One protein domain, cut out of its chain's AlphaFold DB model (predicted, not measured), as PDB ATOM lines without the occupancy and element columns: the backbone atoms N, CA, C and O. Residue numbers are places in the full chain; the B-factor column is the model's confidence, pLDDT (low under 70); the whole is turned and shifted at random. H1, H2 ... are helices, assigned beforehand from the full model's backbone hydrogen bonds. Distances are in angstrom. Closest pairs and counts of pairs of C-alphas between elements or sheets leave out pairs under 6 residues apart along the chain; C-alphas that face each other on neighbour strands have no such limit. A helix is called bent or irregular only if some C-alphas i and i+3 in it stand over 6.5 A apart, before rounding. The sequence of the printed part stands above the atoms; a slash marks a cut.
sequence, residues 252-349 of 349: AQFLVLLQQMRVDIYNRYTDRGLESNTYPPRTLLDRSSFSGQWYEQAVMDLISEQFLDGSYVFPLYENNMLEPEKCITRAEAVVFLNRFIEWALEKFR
ATOM      1  N   ALA A 252      44.423 -36.041 -47.358       94.88
ATOM      2  CA  ALA A 252      43.613 -37.069 -46.706       94.88
ATOM      3  C   ALA A 252      42.301 -37.358 -47.449       94.88
ATOM      4  O   ALA A 252      41.987 -38.516 -47.696       94.88
ATOM      5  N   GLN A 253      41.558 -36.325 -47.860       93.62
ATOM      6  CA  GLN A 253      40.283 -36.493 -48.569       93.62
ATOM      7  C   GLN A 253      40.475 -37.171 -49.928       93.62
ATOM      8  O   GLN A 253      39.693 -38.039 -50.306       93.62
ATOM      9  N   PHE A 254      41.548 -36.825 -50.640       95.75
ATOM     10  CA  PHE A 254      41.887 -37.496 -51.890       95.75
ATOM     11  C   PHE A 254      42.252 -38.972 -51.683       95.75
ATOM     12  O   PHE A 254      41.839 -39.830 -52.458       95.75
ATOM     13  N   LEU A 255      42.991 -39.294 -50.620       96.38
ATOM     14  CA  LEU A 255      43.299 -40.679 -50.264       96.38
ATOM     15  C   LEU A 255      42.043 -41.450 -49.838       96.38
ATOM     16  O   LEU A 255      41.899 -42.611 -50.202       96.38
ATOM     17  N   VAL A 256      41.096 -40.814 -49.146       94.75
ATOM     18  CA  VAL A 256      39.785 -41.419 -48.867       94.75
ATOM     19  C   VAL A 256      39.044 -41.733 -50.165       94.75
ATOM     20  O   VAL A 256      38.522 -42.835 -50.297       94.75
ATOM     21  N   LEU A 257      39.055 -40.827 -51.147       94.44
ATOM     22  CA  LEU A 257      38.454 -41.081 -52.460       94.44
ATOM     23  C   LEU A 257      39.089 -42.306 -53.146       94.44
ATOM     24  O   LEU A 257      38.378 -43.176 -53.645       94.44
ATOM     25  N   LEU A 258      40.420 -42.427 -53.122       96.12
ATOM     26  CA  LEU A 258      41.113 -43.616 -53.640       96.12
ATOM     27  C   LEU A 258      40.771 -44.886 -52.845       96.12
ATOM     28  O   LEU A 258      40.626 -45.959 -53.425       96.12
ATOM     29  N   GLN A 259      40.590 -44.783 -51.529       94.50
ATOM     30  CA  GLN A 259      40.150 -45.902 -50.699       94.50
ATOM     31  C   GLN A 259      38.711 -46.325 -51.041       94.50
ATOM     32  O   GLN A 259      38.416 -47.517 -51.065       94.50
ATOM     33  N   GLN A 260      37.817 -45.392 -51.370       93.12
ATOM     34  CA  GLN A 260      36.471 -45.717 -51.851       93.12
ATOM     35  C   GLN A 260      36.517 -46.404 -53.221       93.12
ATOM     36  O   GLN A 260      35.818 -47.396 -53.428       93.12
ATOM     37  N   MET A 261      37.395 -45.952 -54.129       93.62
ATOM     38  CA  MET A 261      37.669 -46.659 -55.392       93.62
ATOM     39  C   MET A 261      38.177 -48.071 -55.130       93.62
ATOM     40  O   MET A 261      37.729 -49.016 -55.770       93.62
ATOM     41  N   ARG A 262      39.074 -48.238 -54.154       93.12
ATOM     42  CA  ARG A 262      39.573 -49.549 -53.745       93.12
ATOM     43  C   ARG A 262      38.438 -50.454 -53.271       93.12
ATOM     44  O   ARG A 262      38.357 -51.585 -53.735       93.12
ATOM     45  N   VAL A 263      37.570 -49.975 -52.380       91.94
ATOM     46  CA  VAL A 263      36.411 -50.742 -51.887       91.94
ATOM     47  C   VAL A 263      35.522 -51.193 -53.048       91.94
ATOM     48  O   VAL A 263      35.189 -52.374 -53.131       91.94
ATOM     49  N   ASP A 264      35.195 -50.291 -53.976       90.19
ATOM     50  CA  ASP A 264      34.389 -50.613 -55.160       90.19
ATOM     51  C   ASP A 264      35.067 -51.664 -56.061       90.19
ATOM     52  O   ASP A 264      34.419 -52.625 -56.471       90.19
ATOM     53  N   ILE A 265      36.378 -51.555 -56.304       91.31
ATOM     54  CA  ILE A 265      37.147 -52.550 -57.073       91.31
ATOM     55  C   ILE A 265      37.090 -53.925 -56.392       91.31
ATOM     56  O   ILE A 265      36.758 -54.913 -57.046       91.31
ATOM     57  N   TYR A 266      37.354 -54.010 -55.086       91.62
ATOM     58  CA  TYR A 266      37.264 -55.278 -54.352       91.62
ATOM     59  C   TYR A 266      35.861 -55.884 -54.450       91.62
ATOM     60  O   TYR A 266      35.718 -57.049 -54.816       91.62
ATOM     61  N   ASN A 267      34.819 -55.087 -54.218       87.31
ATOM     62  CA  ASN A 267      33.437 -55.558 -54.313       87.31
ATOM     63  C   ASN A 267      33.064 -56.075 -55.713       87.31
ATOM     64  O   ASN A 267      32.161 -56.900 -55.833       87.31
ATOM     65  N   ARG A 268      33.729 -55.597 -56.772       87.00
ATOM     66  CA  ARG A 268      33.479 -56.032 -58.157       87.00
ATOM     67  C   ARG A 268      34.291 -57.251 -58.572       87.00
ATOM     68  O   ARG A 268      33.781 -58.079 -59.320       87.00
ATOM     69  N   TYR A 269      35.551 -57.328 -58.154       90.06
ATOM     70  CA  TYR A 269      36.515 -58.300 -58.682       90.06
ATOM     71  C   TYR A 269      36.858 -59.427 -57.709       90.06
ATOM     72  O   TYR A 269      37.638 -60.312 -58.056       90.06
ATOM     73  N   THR A 270      36.297 -59.424 -56.501       86.88
ATOM     74  CA  THR A 270      36.555 -60.468 -55.506       86.88
ATOM     75  C   THR A 270      35.271 -60.921 -54.826       86.88
ATOM     76  O   THR A 270      34.367 -60.129 -54.586       86.88
ATOM     77  N   ASP A 271      35.210 -62.207 -54.469       82.88
ATOM     78  CA  ASP A 271      34.062 -62.786 -53.753       82.88
ATOM     79  C   ASP A 271      33.969 -62.312 -52.291       82.88
ATOM     80  O   ASP A 271      32.947 -62.492 -51.626       82.88
ATOM     81  N   ARG A 272      35.055 -61.739 -51.762       77.94
ATOM     82  CA  ARG A 272      35.140 -61.182 -50.411       77.94
ATOM     83  C   ARG A 272      35.350 -59.682 -50.536       77.94
ATOM     84  O   ARG A 272      36.308 -59.272 -51.174       77.94
ATOM     85  N   GLY A 273      34.482 -58.877 -49.926       80.12
ATOM     86  CA  GLY A 273      34.675 -57.425 -49.878       80.12
ATOM     87  C   GLY A 273      36.017 -57.037 -49.244       80.12
ATOM     88  O   GLY A 273      36.720 -57.870 -48.670       80.12
ATOM     89  N   LEU A 274      36.379 -55.756 -49.339       86.19
ATOM     90  CA  LEU A 274      37.618 -55.274 -48.733       86.19
ATOM     91  C   LEU A 274      37.574 -55.429 -47.203       86.19
ATOM     92  O   LEU A 274      36.737 -54.825 -46.536       86.19
ATOM     93  N   GLU A 275      38.521 -56.182 -46.650       82.19
ATOM     94  CA  GLU A 275      38.771 -56.222 -45.210       82.19
ATOM     95  C   GLU A 275      39.776 -55.120 -44.839       82.19
ATOM     96  O   GLU A 275      40.891 -55.083 -45.365       82.19
ATOM     97  N   SER A 276      39.377 -54.202 -43.952       78.00
ATOM     98  CA  SER A 276      40.286 -53.199 -43.385       78.00
ATOM     99  C   SER A 276      41.404 -53.853 -42.583       78.00
ATOM    100  O   SER A 276      41.186 -54.837 -41.874       78.00
ATOM    101  N   ASN A 277      42.605 -53.279 -42.651       76.88
ATOM    102  CA  ASN A 277      43.731 -53.789 -41.893       76.88
ATOM    103  C   ASN A 277      43.719 -53.190 -40.483       76.88
ATOM    104  O   ASN A 277      44.016 -52.016 -40.272       76.88
ATOM    105  N   THR A 278      43.429 -54.024 -39.485       74.31
ATOM    106  CA  THR A 278      43.418 -53.610 -38.074       74.31
ATOM    107  C   THR A 278      44.773 -53.062 -37.606       74.31
ATOM    108  O   THR A 278      44.821 -52.246 -36.688       74.31
ATOM    109  N   TYR A 279      45.878 -53.480 -38.237       75.69
ATOM    110  CA  TYR A 279      47.234 -53.053 -37.890       75.69
ATOM    111  C   TYR A 279      48.032 -52.699 -39.151       75.69
ATOM    112  O   TYR A 279      48.825 -53.511 -39.638       75.69
ATOM    113  N   PRO A 280      47.842 -51.481 -39.690       80.31
ATOM    114  CA  PRO A 280      48.544 -51.031 -40.883       80.31
ATOM    115  C   PRO A 280      50.068 -51.063 -40.639       80.31
ATOM    116  O   PRO A 280      50.540 -50.402 -39.710       80.31
ATOM    117  N   PRO A 281      50.856 -51.828 -41.422       82.31
ATOM    118  CA  PRO A 281      52.281 -52.050 -41.152       82.31
ATOM    119  C   PRO A 281      53.152 -50.809 -41.379       82.31
ATOM    120  O   PRO A 281      54.300 -50.767 -40.936       82.31
ATOM    121  N   ARG A 282      52.643 -49.800 -42.096       89.62
ATOM    122  CA  ARG A 282      53.416 -48.608 -42.440       89.62
ATOM    123  C   ARG A 282      53.440 -47.607 -41.289       89.62
ATOM    124  O   ARG A 282      52.403 -47.212 -40.765       89.62
ATOM    125  N   THR A 283      54.636 -47.141 -40.945       89.31
ATOM    126  CA  THR A 283      54.825 -46.076 -39.951       89.31
ATOM    127  C   THR A 283      54.892 -44.716 -40.642       89.31
ATOM    128  O   THR A 283      55.595 -44.571 -41.641       89.31
ATOM    129  N   LEU A 284      54.185 -43.723 -40.095       92.75
ATOM    130  CA  LEU A 284      54.272 -42.319 -40.499       92.75
ATOM    131  C   LEU A 284      54.761 -41.470 -39.335       92.75
ATOM    132  O   LEU A 284      54.266 -41.619 -38.214       92.75
ATOM    133  N   LEU A 285      55.684 -40.553 -39.611       93.56
ATOM    134  CA  LEU A 285      56.221 -39.652 -38.592       93.56
ATOM    135  C   LEU A 285      55.160 -38.661 -38.088       93.56
ATOM    136  O   LEU A 285      55.158 -38.290 -36.919       93.56
ATOM    137  N   ASP A 286      54.222 -38.282 -38.950       94.00
ATOM    138  CA  ASP A 286      53.152 -37.328 -38.677       94.00
ATOM    139  C   ASP A 286      51.796 -37.992 -38.386       94.00
ATOM    140  O   ASP A 286      50.774 -37.305 -38.382       94.00
ATOM    141  N   ARG A 287      51.757 -39.303 -38.080       92.75
ATOM    142  CA  ARG A 287      50.501 -40.013 -37.751       92.75
ATOM    143  C   ARG A 287      49.714 -39.344 -36.627       92.75
ATOM    144  O   ARG A 287      48.492 -39.257 -36.680       92.75
ATOM    145  N   SER A 288      50.420 -38.845 -35.616       92.25
ATOM    146  CA  SER A 288      49.811 -38.156 -34.477       92.25
ATOM    147  C   SER A 288      49.027 -36.902 -34.879       92.25
ATOM    148  O   SER A 288      48.088 -36.545 -34.177       92.25
ATOM    149  N   SER A 289      49.360 -36.263 -36.009       90.62
ATOM    150  CA  SER A 289      48.678 -35.047 -36.474       90.62
ATOM    151  C   SER A 289      47.240 -35.286 -36.936       90.62
ATOM    152  O   SER A 289      46.446 -34.349 -36.955       90.62
ATOM    153  N   PHE A 290      46.893 -36.530 -37.273       92.31
ATOM    154  CA  PHE A 290      45.560 -36.905 -37.744       92.31
ATOM    155  C   PHE A 290      44.991 -38.127 -37.016       92.31
ATOM    156  O   PHE A 290      44.036 -38.747 -37.483       92.31
ATOM    157  N   SER A 291      45.558 -38.476 -35.860       92.44
ATOM    158  CA  SER A 291      45.022 -39.569 -35.060       92.44
ATOM    159  C   SER A 291      43.656 -39.198 -34.477       92.44
ATOM    160  O   SER A 291      43.453 -38.072 -34.019       92.44
ATOM    161  N   GLY A 292      42.705 -40.130 -34.529       90.44
ATOM    162  CA  GLY A 292      41.315 -39.920 -34.116       90.44
ATOM    163  C   GLY A 292      40.453 -39.190 -35.150       90.44
ATOM    164  O   GLY A 292      39.259 -39.000 -34.920       90.44
ATOM    165  N   GLN A 293      41.020 -38.801 -36.294       93.44
ATOM    166  CA  GLN A 293      40.248 -38.230 -37.394       93.44
ATOM    167  C   GLN A 293      39.424 -39.315 -38.087       93.44
ATOM    168  O   GLN A 293      39.847 -40.466 -38.199       93.44
ATOM    169  N   TRP A 294      38.259 -38.939 -38.618       90.50
ATOM    170  CA  TRP A 294      37.321 -39.881 -39.244       90.50
ATOM    171  C   TRP A 294      37.924 -40.659 -40.428       90.50
ATOM    172  O   TRP A 294      37.476 -41.759 -40.738       90.50
ATOM    173  N   TYR A 295      38.952 -40.103 -41.075       92.25
ATOM    174  CA  TYR A 295      39.661 -40.711 -42.200       92.25
ATOM    175  C   TYR A 295      40.939 -41.462 -41.810       92.25
ATOM    176  O   TYR A 295      41.575 -42.012 -42.708       92.25
ATOM    177  N   GLU A 296      41.346 -41.499 -40.530       93.25
ATOM    178  CA  GLU A 296      42.628 -42.105 -40.123       93.25
ATOM    179  C   GLU A 296      42.758 -43.530 -40.666       93.25
ATOM    180  O   GLU A 296      43.723 -43.838 -41.363       93.25
ATOM    181  N   GLN A 297      41.763 -44.378 -40.399       91.81
ATOM    182  CA  GLN A 297      41.792 -45.780 -40.806       91.81
ATOM    183  C   GLN A 297      41.858 -45.930 -42.330       91.81
ATOM    184  O   GLN A 297      42.696 -46.669 -42.835       91.81
ATOM    185  N   ALA A 298      41.028 -45.185 -43.066       92.31
ATOM    186  CA  ALA A 298      40.991 -45.229 -44.527       92.31
ATOM    187  C   ALA A 298      42.333 -44.820 -45.150       92.31
ATOM    188  O   ALA A 298      42.820 -45.473 -46.072       92.31
ATOM    189  N   VAL A 299      42.950 -43.761 -44.617       94.81
ATOM    190  CA  VAL A 299      44.269 -43.299 -45.054       94.81
ATOM    191  C   VAL A 299      45.333 -44.342 -44.725       94.81
ATOM    192  O   VAL A 299      46.088 -44.724 -45.614       94.81
ATOM    193  N   MET A 300      45.383 -44.831 -43.483       94.25
ATOM    194  CA  MET A 300      46.398 -45.790 -43.044       94.25
ATOM    195  C   MET A 300      46.302 -47.134 -43.782       94.25
ATOM    196  O   MET A 300      47.338 -47.704 -44.140       94.25
ATOM    197  N   ASP A 301      45.086 -47.612 -44.053       93.12
ATOM    198  CA  ASP A 301      44.825 -48.823 -44.839       93.12
ATOM    199  C   ASP A 301      45.318 -48.684 -46.277       93.12
ATOM    200  O   ASP A 301      45.920 -49.611 -46.820       93.12
ATOM    201  N   LEU A 302      45.069 -47.533 -46.905       94.62
ATOM    202  CA  LEU A 302      45.459 -47.295 -48.288       94.62
ATOM    203  C   LEU A 302      46.973 -47.118 -48.433       94.62
ATOM    204  O   LEU A 302      47.593 -47.741 -49.292       94.62
ATOM    205  N   ILE A 303      47.597 -46.286 -47.598       94.81
ATOM    206  CA  ILE A 303      49.038 -46.014 -47.714       94.81
ATOM    207  C   ILE A 303      49.896 -47.225 -47.347       94.81
ATOM    208  O   ILE A 303      51.072 -47.256 -47.701       94.81
ATOM    209  N   SER A 304      49.349 -48.188 -46.604       93.69
ATOM    210  CA  SER A 304      50.056 -49.421 -46.251       93.69
ATOM    211  C   SER A 304      50.037 -50.459 -47.364       93.69
ATOM    212  O   SER A 304      50.672 -51.502 -47.226       93.69
ATOM    213  N   GLU A 305      49.330 -50.177 -48.454       93.12
ATOM    214  CA  GLU A 305      49.248 -51.073 -49.588       93.12
ATOM    215  C   GLU A 305      50.602 -51.199 -50.297       93.12
ATOM    216  O   GLU A 305      51.358 -50.227 -50.427       93.12
ATOM    217  N   GLN A 306      50.903 -52.416 -50.743       94.12
ATOM    218  CA  GLN A 306      52.157 -52.779 -51.393       94.12
ATOM    219  C   GLN A 306      51.901 -53.392 -52.771       94.12
ATOM    220  O   GLN A 306      50.876 -54.047 -52.990       94.12
ATOM    221  N   PHE A 307      52.845 -53.180 -53.684       94.94
ATOM    222  CA  PHE A 307      52.973 -53.950 -54.920       94.94
ATOM    223  C   PHE A 307      53.441 -55.388 -54.611       94.94
ATOM    224  O   PHE A 307      53.816 -55.689 -53.472       94.94
ATOM    225  N   LEU A 308      53.444 -56.298 -55.596       91.94
ATOM    226  CA  LEU A 308      53.868 -57.694 -55.375       91.94
ATOM    227  C   LEU A 308      55.357 -57.809 -55.026       91.94
ATOM    228  O   LEU A 308      55.769 -58.805 -54.434       91.94
ATOM    229  N   ASP A 309      56.163 -56.798 -55.355       92.50
ATOM    230  CA  ASP A 309      57.576 -56.712 -54.970       92.50
ATOM    231  C   ASP A 309      57.798 -56.273 -53.506       92.50
ATOM    232  O   ASP A 309      58.936 -56.226 -53.035       92.50
ATOM    233  N   GLY A 310      56.722 -55.970 -52.771       91.62
ATOM    234  CA  GLY A 310      56.747 -55.533 -51.375       91.62
ATOM    235  C   GLY A 310      57.014 -54.037 -51.179       91.62
ATOM    236  O   GLY A 310      57.014 -53.563 -50.040       91.62
ATOM    237  N   SER A 311      57.223 -53.268 -52.252       93.44
ATOM    238  CA  SER A 311      57.346 -51.813 -52.168       93.44
ATOM    239  C   SER A 311      55.981 -51.157 -51.936       93.44
ATOM    240  O   SER A 311      54.947 -51.633 -52.403       93.44
ATOM    241  N   TYR A 312      55.953 -50.063 -51.171       95.31
ATOM    242  CA  TYR A 312      54.704 -49.351 -50.888       95.31
ATOM    243  C   TYR A 312      54.193 -48.601 -52.119       95.31
ATOM    244  O   TYR A 312      54.949 -47.878 -52.768       95.31
ATOM    245  N   VAL A 313      52.884 -48.696 -52.366       95.94
ATOM    246  CA  VAL A 313      52.215 -48.084 -53.525       95.94
ATOM    247  C   VAL A 313      52.339 -46.563 -53.510       95.94
ATOM    248  O   VAL A 313      52.691 -45.933 -54.507       95.94
ATOM    249  N   PHE A 314      52.070 -45.958 -52.355       95.81
ATOM    250  CA  PHE A 314      52.041 -44.506 -52.210       95.81
ATOM    251  C   PHE A 314      53.377 -43.987 -51.671       95.81
ATOM    252  O   PHE A 314      53.845 -44.490 -50.649       95.81
ATOM    253  N   PRO A 315      54.021 -42.990 -52.293       93.25
ATOM    254  CA  PRO A 315      55.247 -42.409 -51.753       93.25
ATOM    255  C   PRO A 315      54.966 -41.531 -50.521       93.25
ATOM    256  O   PRO A 315      53.859 -41.025 -50.347       93.25
ATOM    257  N   LEU A 316      55.990 -41.341 -49.683       94.25
ATOM    258  CA  LEU A 316      56.016 -40.329 -48.618       94.25
ATOM    259  C   LEU A 316      57.027 -39.244 -48.972       94.25
ATOM    260  O   LEU A 316      57.894 -39.444 -49.826       94.25
ATOM    261  N   TYR A 317      56.939 -38.118 -48.276       92.56
ATOM    262  CA  TYR A 317      57.983 -37.100 -48.299       92.56
ATOM    263  C   TYR A 317      59.273 -37.607 -47.638       92.56
ATOM    264  O   TYR A 317      59.247 -38.578 -46.879       92.56
ATOM    265  N   GLU A 318      60.397 -36.924 -47.892       81.44
ATOM    266  CA  GLU A 318      61.753 -37.334 -47.467       81.44
ATOM    267  C   GLU A 318      61.871 -37.654 -45.960       81.44
ATOM    268  O   GLU A 318      62.673 -38.496 -45.568       81.44
ATOM    269  N   ASN A 319      61.010 -37.067 -45.120       85.44
ATOM    270  CA  ASN A 319      60.969 -37.285 -43.669       85.44
ATOM    271  C   ASN A 319      59.965 -38.365 -43.211       85.44
ATOM    272  O   ASN A 319      59.542 -38.353 -42.055       85.44
ATOM    273  N   ASN A 320      59.538 -39.276 -44.093       89.06
ATOM    274  CA  ASN A 320      58.471 -40.258 -43.827       89.06
ATOM    275  C   ASN A 320      57.149 -39.613 -43.363       89.06
ATOM    276  O   ASN A 320      56.429 -40.169 -42.528       89.06
ATOM    277  N   MET A 321      56.841 -38.430 -43.900       93.94
ATOM    278  CA  MET A 321      55.602 -37.699 -43.626       93.94
ATOM    279  C   MET A 321      54.620 -37.829 -44.787       93.94
ATOM    280  O   MET A 321      55.031 -37.923 -45.948       93.94
ATOM    281  N   LEU A 322      53.328 -37.780 -44.469       94.31
ATOM    282  CA  LEU A 322      52.241 -37.737 -45.450       94.31
ATOM    283  C   LEU A 322      51.641 -36.328 -45.609       94.31
ATOM    284  O   LEU A 322      51.134 -35.979 -46.674       94.31
ATOM    285  N   GLU A 323      51.686 -35.522 -44.555       94.62
ATOM    286  CA  GLU A 323      51.077 -34.201 -44.394       94.62
ATOM    287  C   GLU A 323      49.564 -34.145 -44.726       94.62
ATOM    288  O   GLU A 323      49.140 -33.295 -45.511       94.62
ATOM    289  N   PRO A 324      48.710 -35.019 -44.163       93.69
ATOM    290  CA  PRO A 324      47.331 -35.239 -44.629       93.69
ATOM    291  C   PRO A 324      46.437 -33.992 -44.675       93.69
ATOM    292  O   PRO A 324      45.540 -33.922 -45.519       93.69
ATOM    293  N   GLU A 325      46.708 -33.004 -43.819       93.62
ATOM    294  CA  GLU A 325      45.958 -31.745 -43.727       93.62
ATOM    295  C   GLU A 325      46.300 -30.717 -44.810       93.62
ATOM    296  O   GLU A 325      45.610 -29.704 -44.949       93.62
ATOM    297  N   LYS A 326      47.370 -30.940 -45.582       94.94
ATOM    298  CA  LYS A 326      47.739 -30.059 -46.693       94.94
ATOM    299  C   LYS A 326      46.909 -30.374 -47.928       94.94
ATOM    300  O   LYS A 326      46.427 -31.486 -48.122       94.94
ATOM    301  N   CYS A 327      46.757 -29.376 -48.784       96.06
ATOM    302  CA  CYS A 327      45.986 -29.511 -50.007       96.06
ATOM    303  C   CYS A 327      46.787 -30.330 -50.995       96.06
ATOM    304  O   CYS A 327      47.990 -30.109 -51.150       96.06
ATOM    305  N   ILE A 328      46.109 -31.247 -51.672       96.19
ATOM    306  CA  ILE A 328      46.772 -32.034 -52.695       96.19
ATOM    307  C   ILE A 328      47.100 -31.142 -53.893       96.19
ATOM    308  O   ILE A 328      46.255 -30.410 -54.415       96.19
ATOM    309  N   THR A 329      48.351 -31.183 -54.331       96.31
ATOM    310  CA  THR A 329      48.769 -30.524 -55.564       96.31
ATOM    311  C   THR A 329      48.415 -31.389 -56.771       96.31
ATOM    312  O   THR A 329      48.247 -32.605 -56.682       96.31
ATOM    313  N   ARG A 330      48.351 -30.775 -57.957       96.38
ATOM    314  CA  ARG A 330      48.094 -31.508 -59.208       96.38
ATOM    315  C   ARG A 330      49.129 -32.607 -59.463       96.38
ATOM    316  O   ARG A 330      48.763 -33.673 -59.940       96.38
ATOM    317  N   ALA A 331      50.399 -32.349 -59.145       96.31
ATOM    318  CA  ALA A 331      51.472 -33.323 -59.323       96.31
ATOM    319  C   ALA A 331      51.266 -34.547 -58.420       96.31
ATOM    320  O   ALA A 331      51.337 -35.677 -58.892       96.31
ATOM    321  N   GLU A 332      50.932 -34.328 -57.150       96.56
ATOM    322  CA  GLU A 332      50.654 -35.418 -56.213       96.56
ATOM    323  C   GLU A 332      49.426 -36.226 -56.609       96.56
ATOM    324  O   GLU A 332      49.482 -37.450 -56.587       96.56
ATOM    325  N   ALA A 333      48.343 -35.561 -57.023       96.44
ATOM    326  CA  ALA A 333      47.136 -36.241 -57.480       96.44
ATOM    327  C   ALA A 333      47.435 -37.178 -58.660       96.44
ATOM    328  O   ALA A 333      46.999 -38.326 -58.655       96.44
ATOM    329  N   VAL A 334      48.232 -36.716 -59.633       97.19
ATOM    330  CA  VAL A 334      48.671 -37.534 -60.774       97.19
ATOM    331  C   VAL A 334      49.523 -38.715 -60.313       97.19
ATOM    332  O   VAL A 334      49.271 -39.839 -60.737       97.19
ATOM    333  N   VAL A 335      50.503 -38.489 -59.433       96.88
ATOM    334  CA  VAL A 335      51.374 -39.561 -58.926       96.88
ATOM    335  C   VAL A 335      50.566 -40.610 -58.164       96.88
ATOM    336  O   VAL A 335      50.718 -41.801 -58.423       96.88
ATOM    337  N   PHE A 336      49.686 -40.188 -57.257       97.56
ATOM    338  CA  PHE A 336      48.871 -41.094 -56.449       97.56
ATOM    339  C   PHE A 336      47.874 -41.880 -57.305       97.56
ATOM    340  O   PHE A 336      47.761 -43.088 -57.120       97.56
ATOM    341  N   LEU A 337      47.208 -41.242 -58.275       97.19
ATOM    342  CA  LEU A 337      46.321 -41.942 -59.212       97.19
ATOM    343  C   LEU A 337      47.080 -42.938 -60.081       97.19
ATOM    344  O   LEU A 337      46.629 -44.068 -60.229       97.19
ATOM    345  N   ASN A 338      48.232 -42.552 -60.634       97.50
ATOM    346  CA  ASN A 338      49.020 -43.449 -61.474       97.50
ATOM    347  C   ASN A 338      49.467 -44.694 -60.694       97.50
ATOM    348  O   ASN A 338      49.261 -45.813 -61.151       97.50
ATOM    349  N   ARG A 339      49.998 -44.505 -59.480       97.38
ATOM    350  CA  ARG A 339      50.394 -45.610 -58.592       97.38
ATOM    351  C   ARG A 339      49.215 -46.496 -58.204       97.38
ATOM    352  O   ARG A 339      49.344 -47.715 -58.194       97.38
ATOM    353  N   PHE A 340      48.061 -45.893 -57.920       97.62
ATOM    354  CA  PHE A 340      46.838 -46.630 -57.624       97.62
ATOM    355  C   PHE A 340      46.380 -47.489 -58.812       97.62
ATOM    356  O   PHE A 340      46.018 -48.646 -58.624       97.62
ATOM    357  N   ILE A 341      46.441 -46.954 -60.036       96.62
ATOM    358  CA  ILE A 341      46.102 -47.689 -61.262       96.62
ATOM    359  C   ILE A 341      47.085 -48.841 -61.499       96.62
ATOM    360  O   ILE A 341      46.643 -49.953 -61.777       96.62
ATOM    361  N   GLU A 342      48.392 -48.600 -61.365       96.50
ATOM    362  CA  GLU A 342      49.425 -49.643 -61.468       96.50
ATOM    363  C   GLU A 342      49.144 -50.785 -60.488       96.50
ATOM    364  O   GLU A 342      49.073 -51.945 -60.892       96.50
ATOM    365  N   TRP A 343      48.888 -50.447 -59.223       96.50
ATOM    366  CA  TRP A 343      48.583 -51.425 -58.184       96.50
ATOM    367  C   TRP A 343      47.307 -52.216 -58.500       96.50
ATOM    368  O   TRP A 343      47.289 -53.441 -58.381       96.50
ATOM    369  N   ALA A 344      46.242 -51.538 -58.939       95.06
ATOM    370  CA  ALA A 344      44.984 -52.194 -59.276       95.06
ATOM    371  C   ALA A 344      45.152 -53.166 -60.456       95.06
ATOM    372  O   ALA A 344      44.632 -54.281 -60.425       95.06
ATOM    373  N   LEU A 345      45.916 -52.774 -61.480       94.19
ATOM    374  CA  LEU A 345      46.226 -53.632 -62.623       94.19
ATOM    375  C   LEU A 345      47.104 -54.824 -62.247       94.19
ATOM    376  O   LEU A 345      46.996 -55.862 -62.881       94.19
ATOM    377  N   GLU A 346      47.984 -54.694 -61.265       93.75
ATOM    378  CA  GLU A 346      48.827 -55.800 -60.813       93.75
ATOM    379  C   GLU A 346      48.050 -56.800 -59.949       93.75
ATOM    380  O   GLU A 346      48.276 -58.005 -60.034       93.75
ATOM    381  N   LYS A 347      47.114 -56.306 -59.132       91.25
ATOM    382  CA  LYS A 347      46.402 -57.119 -58.141       91.25
ATOM    383  C   LYS A 347      45.143 -57.812 -58.667       91.25
ATOM    384  O   LYS A 347      44.801 -58.876 -58.160       91.25
ATOM    385  N   PHE A 348      44.442 -57.206 -59.630       90.19
ATOM    386  CA  PHE A 348      43.136 -57.684 -60.119       90.19
ATOM    387  C   PHE A 348      43.131 -58.139 -61.582       90.19
ATOM    388  O   PHE A 348      42.069 -58.465 -62.115       90.19
ATOM    389  N   ARG A 349      44.286 -58.132 -62.247       79.75
ATOM    390  CA  ARG A 349      44.456 -58.731 -63.573       79.75
ATOM    391  C   ARG A 349      44.782 -60.209 -63.449       79.75
ATOM    392  O   ARG A 349      44.308 -60.955 -64.335       79.75
TER     393      ARG A 349
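AT A GLANCE: This is residues 252 to 349 of the 349 residues of the protein "SLH domain-containing protein" of Paenibacillus sp. IHB B 3084 (UniProt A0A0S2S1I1). Two long helices, H1 and H4, lie side by side and run the same way, and the short helix H3 packs crosswise on the first part of H1, so placed that the centres of H1, H3 and H4 make a triangle. The very short H2 lies beyond H3, on the side away from H4, and two long links make up much of the rest: residues 270 to 286 run from the last end of H1 past H3 to H2, and residues 304 to 329 loop out near Leu 308 before they run back to the beginning of H4. The printed part has 98 residues with four named helices, in the order H1, H2, H3, H4, and no named strand; its class is all helix, with 49 of the 98 residues in named elements. The whole is compact, with a radius of gyration of the C-alphas of 13.1 A, and it is rounded, with spans of 36 by 28 by 23 A.

HOW THE PARTS SIT: The longest helix is H4, residues 330 to 348. It touches H1, residues 252 to 269, with 4 pairs of C-alphas within 8 A. The closest C-alphas of the two are those of Tyr 269 and Phe 348, 6.8 A apart, and the centres are 11.7 A apart. Their lines stand at a shallow tilt of 20 degrees, and they run the same way. H1 also touches H3, residues 296 to 303, with its residues 252 to 259 alone. Here 10 pairs of C-alphas are within 8 A, and the closest C-alphas, those of Val 256 and Ala 298, are 5.9 A apart. H1 and H3 run the same way at a steep tilt of 68 degrees, only just short of about perpendicular. H2, residues 287 to 290, touches no helix but is near H3. These two are close but not clearly touching, with the closest C-alphas, those of Phe 290 and Glu 296, 6.4 A apart. H3 and H4 are apart, H1 and H2 are apart, and so are H2 and H4. In H1, H3 and H4 every pair of O of residue i and N of residue i+4 is within hydrogen-bond range; H2 is too short for such a pair, and its one pair of O of residue i and N of residue i+3 is within range.

IN THESE COORDINATES: H4 begins with C-alpha 330 at (48.094, -31.508, -59.208) and ends with C-alpha 348 at (43.136, -57.684, -60.119), a length of 26.7 A over 19 residues. H1 has 18 residues and is 25.4 A long, from C-alpha 252 at (43.613, -37.069, -46.706) to C-alpha 269 at (36.515, -58.300, -58.682). In both helices y falls from the first C-alpha to the last. H3, 8 residues, measures 10.7 A from Glu 296 to Ile 303. H2, 4 residues from Arg 287 to Phe 290, measures 5.8 A. No helix is bent or irregular.

THE WHOLE: The two C-alphas farthest apart, those of Asp 271 and Asn 319, are 38.4 A from each other, and both belong to links. The link from H1 to H2, 17 residues, is long, and its C-alphas lie 11 to 22 A from the mean of the C-alphas. The link from H3 to H4, 26 residues, is long too, with its C-alphas 6 to 18 A from that mean. The link from H2 to H3, 5 residues, is tight. The printed part has no cut, and it ends at Arg 349, the chain's last residue. The mean pLDDT of the printed part is 91.8, and no printed residue is under 70.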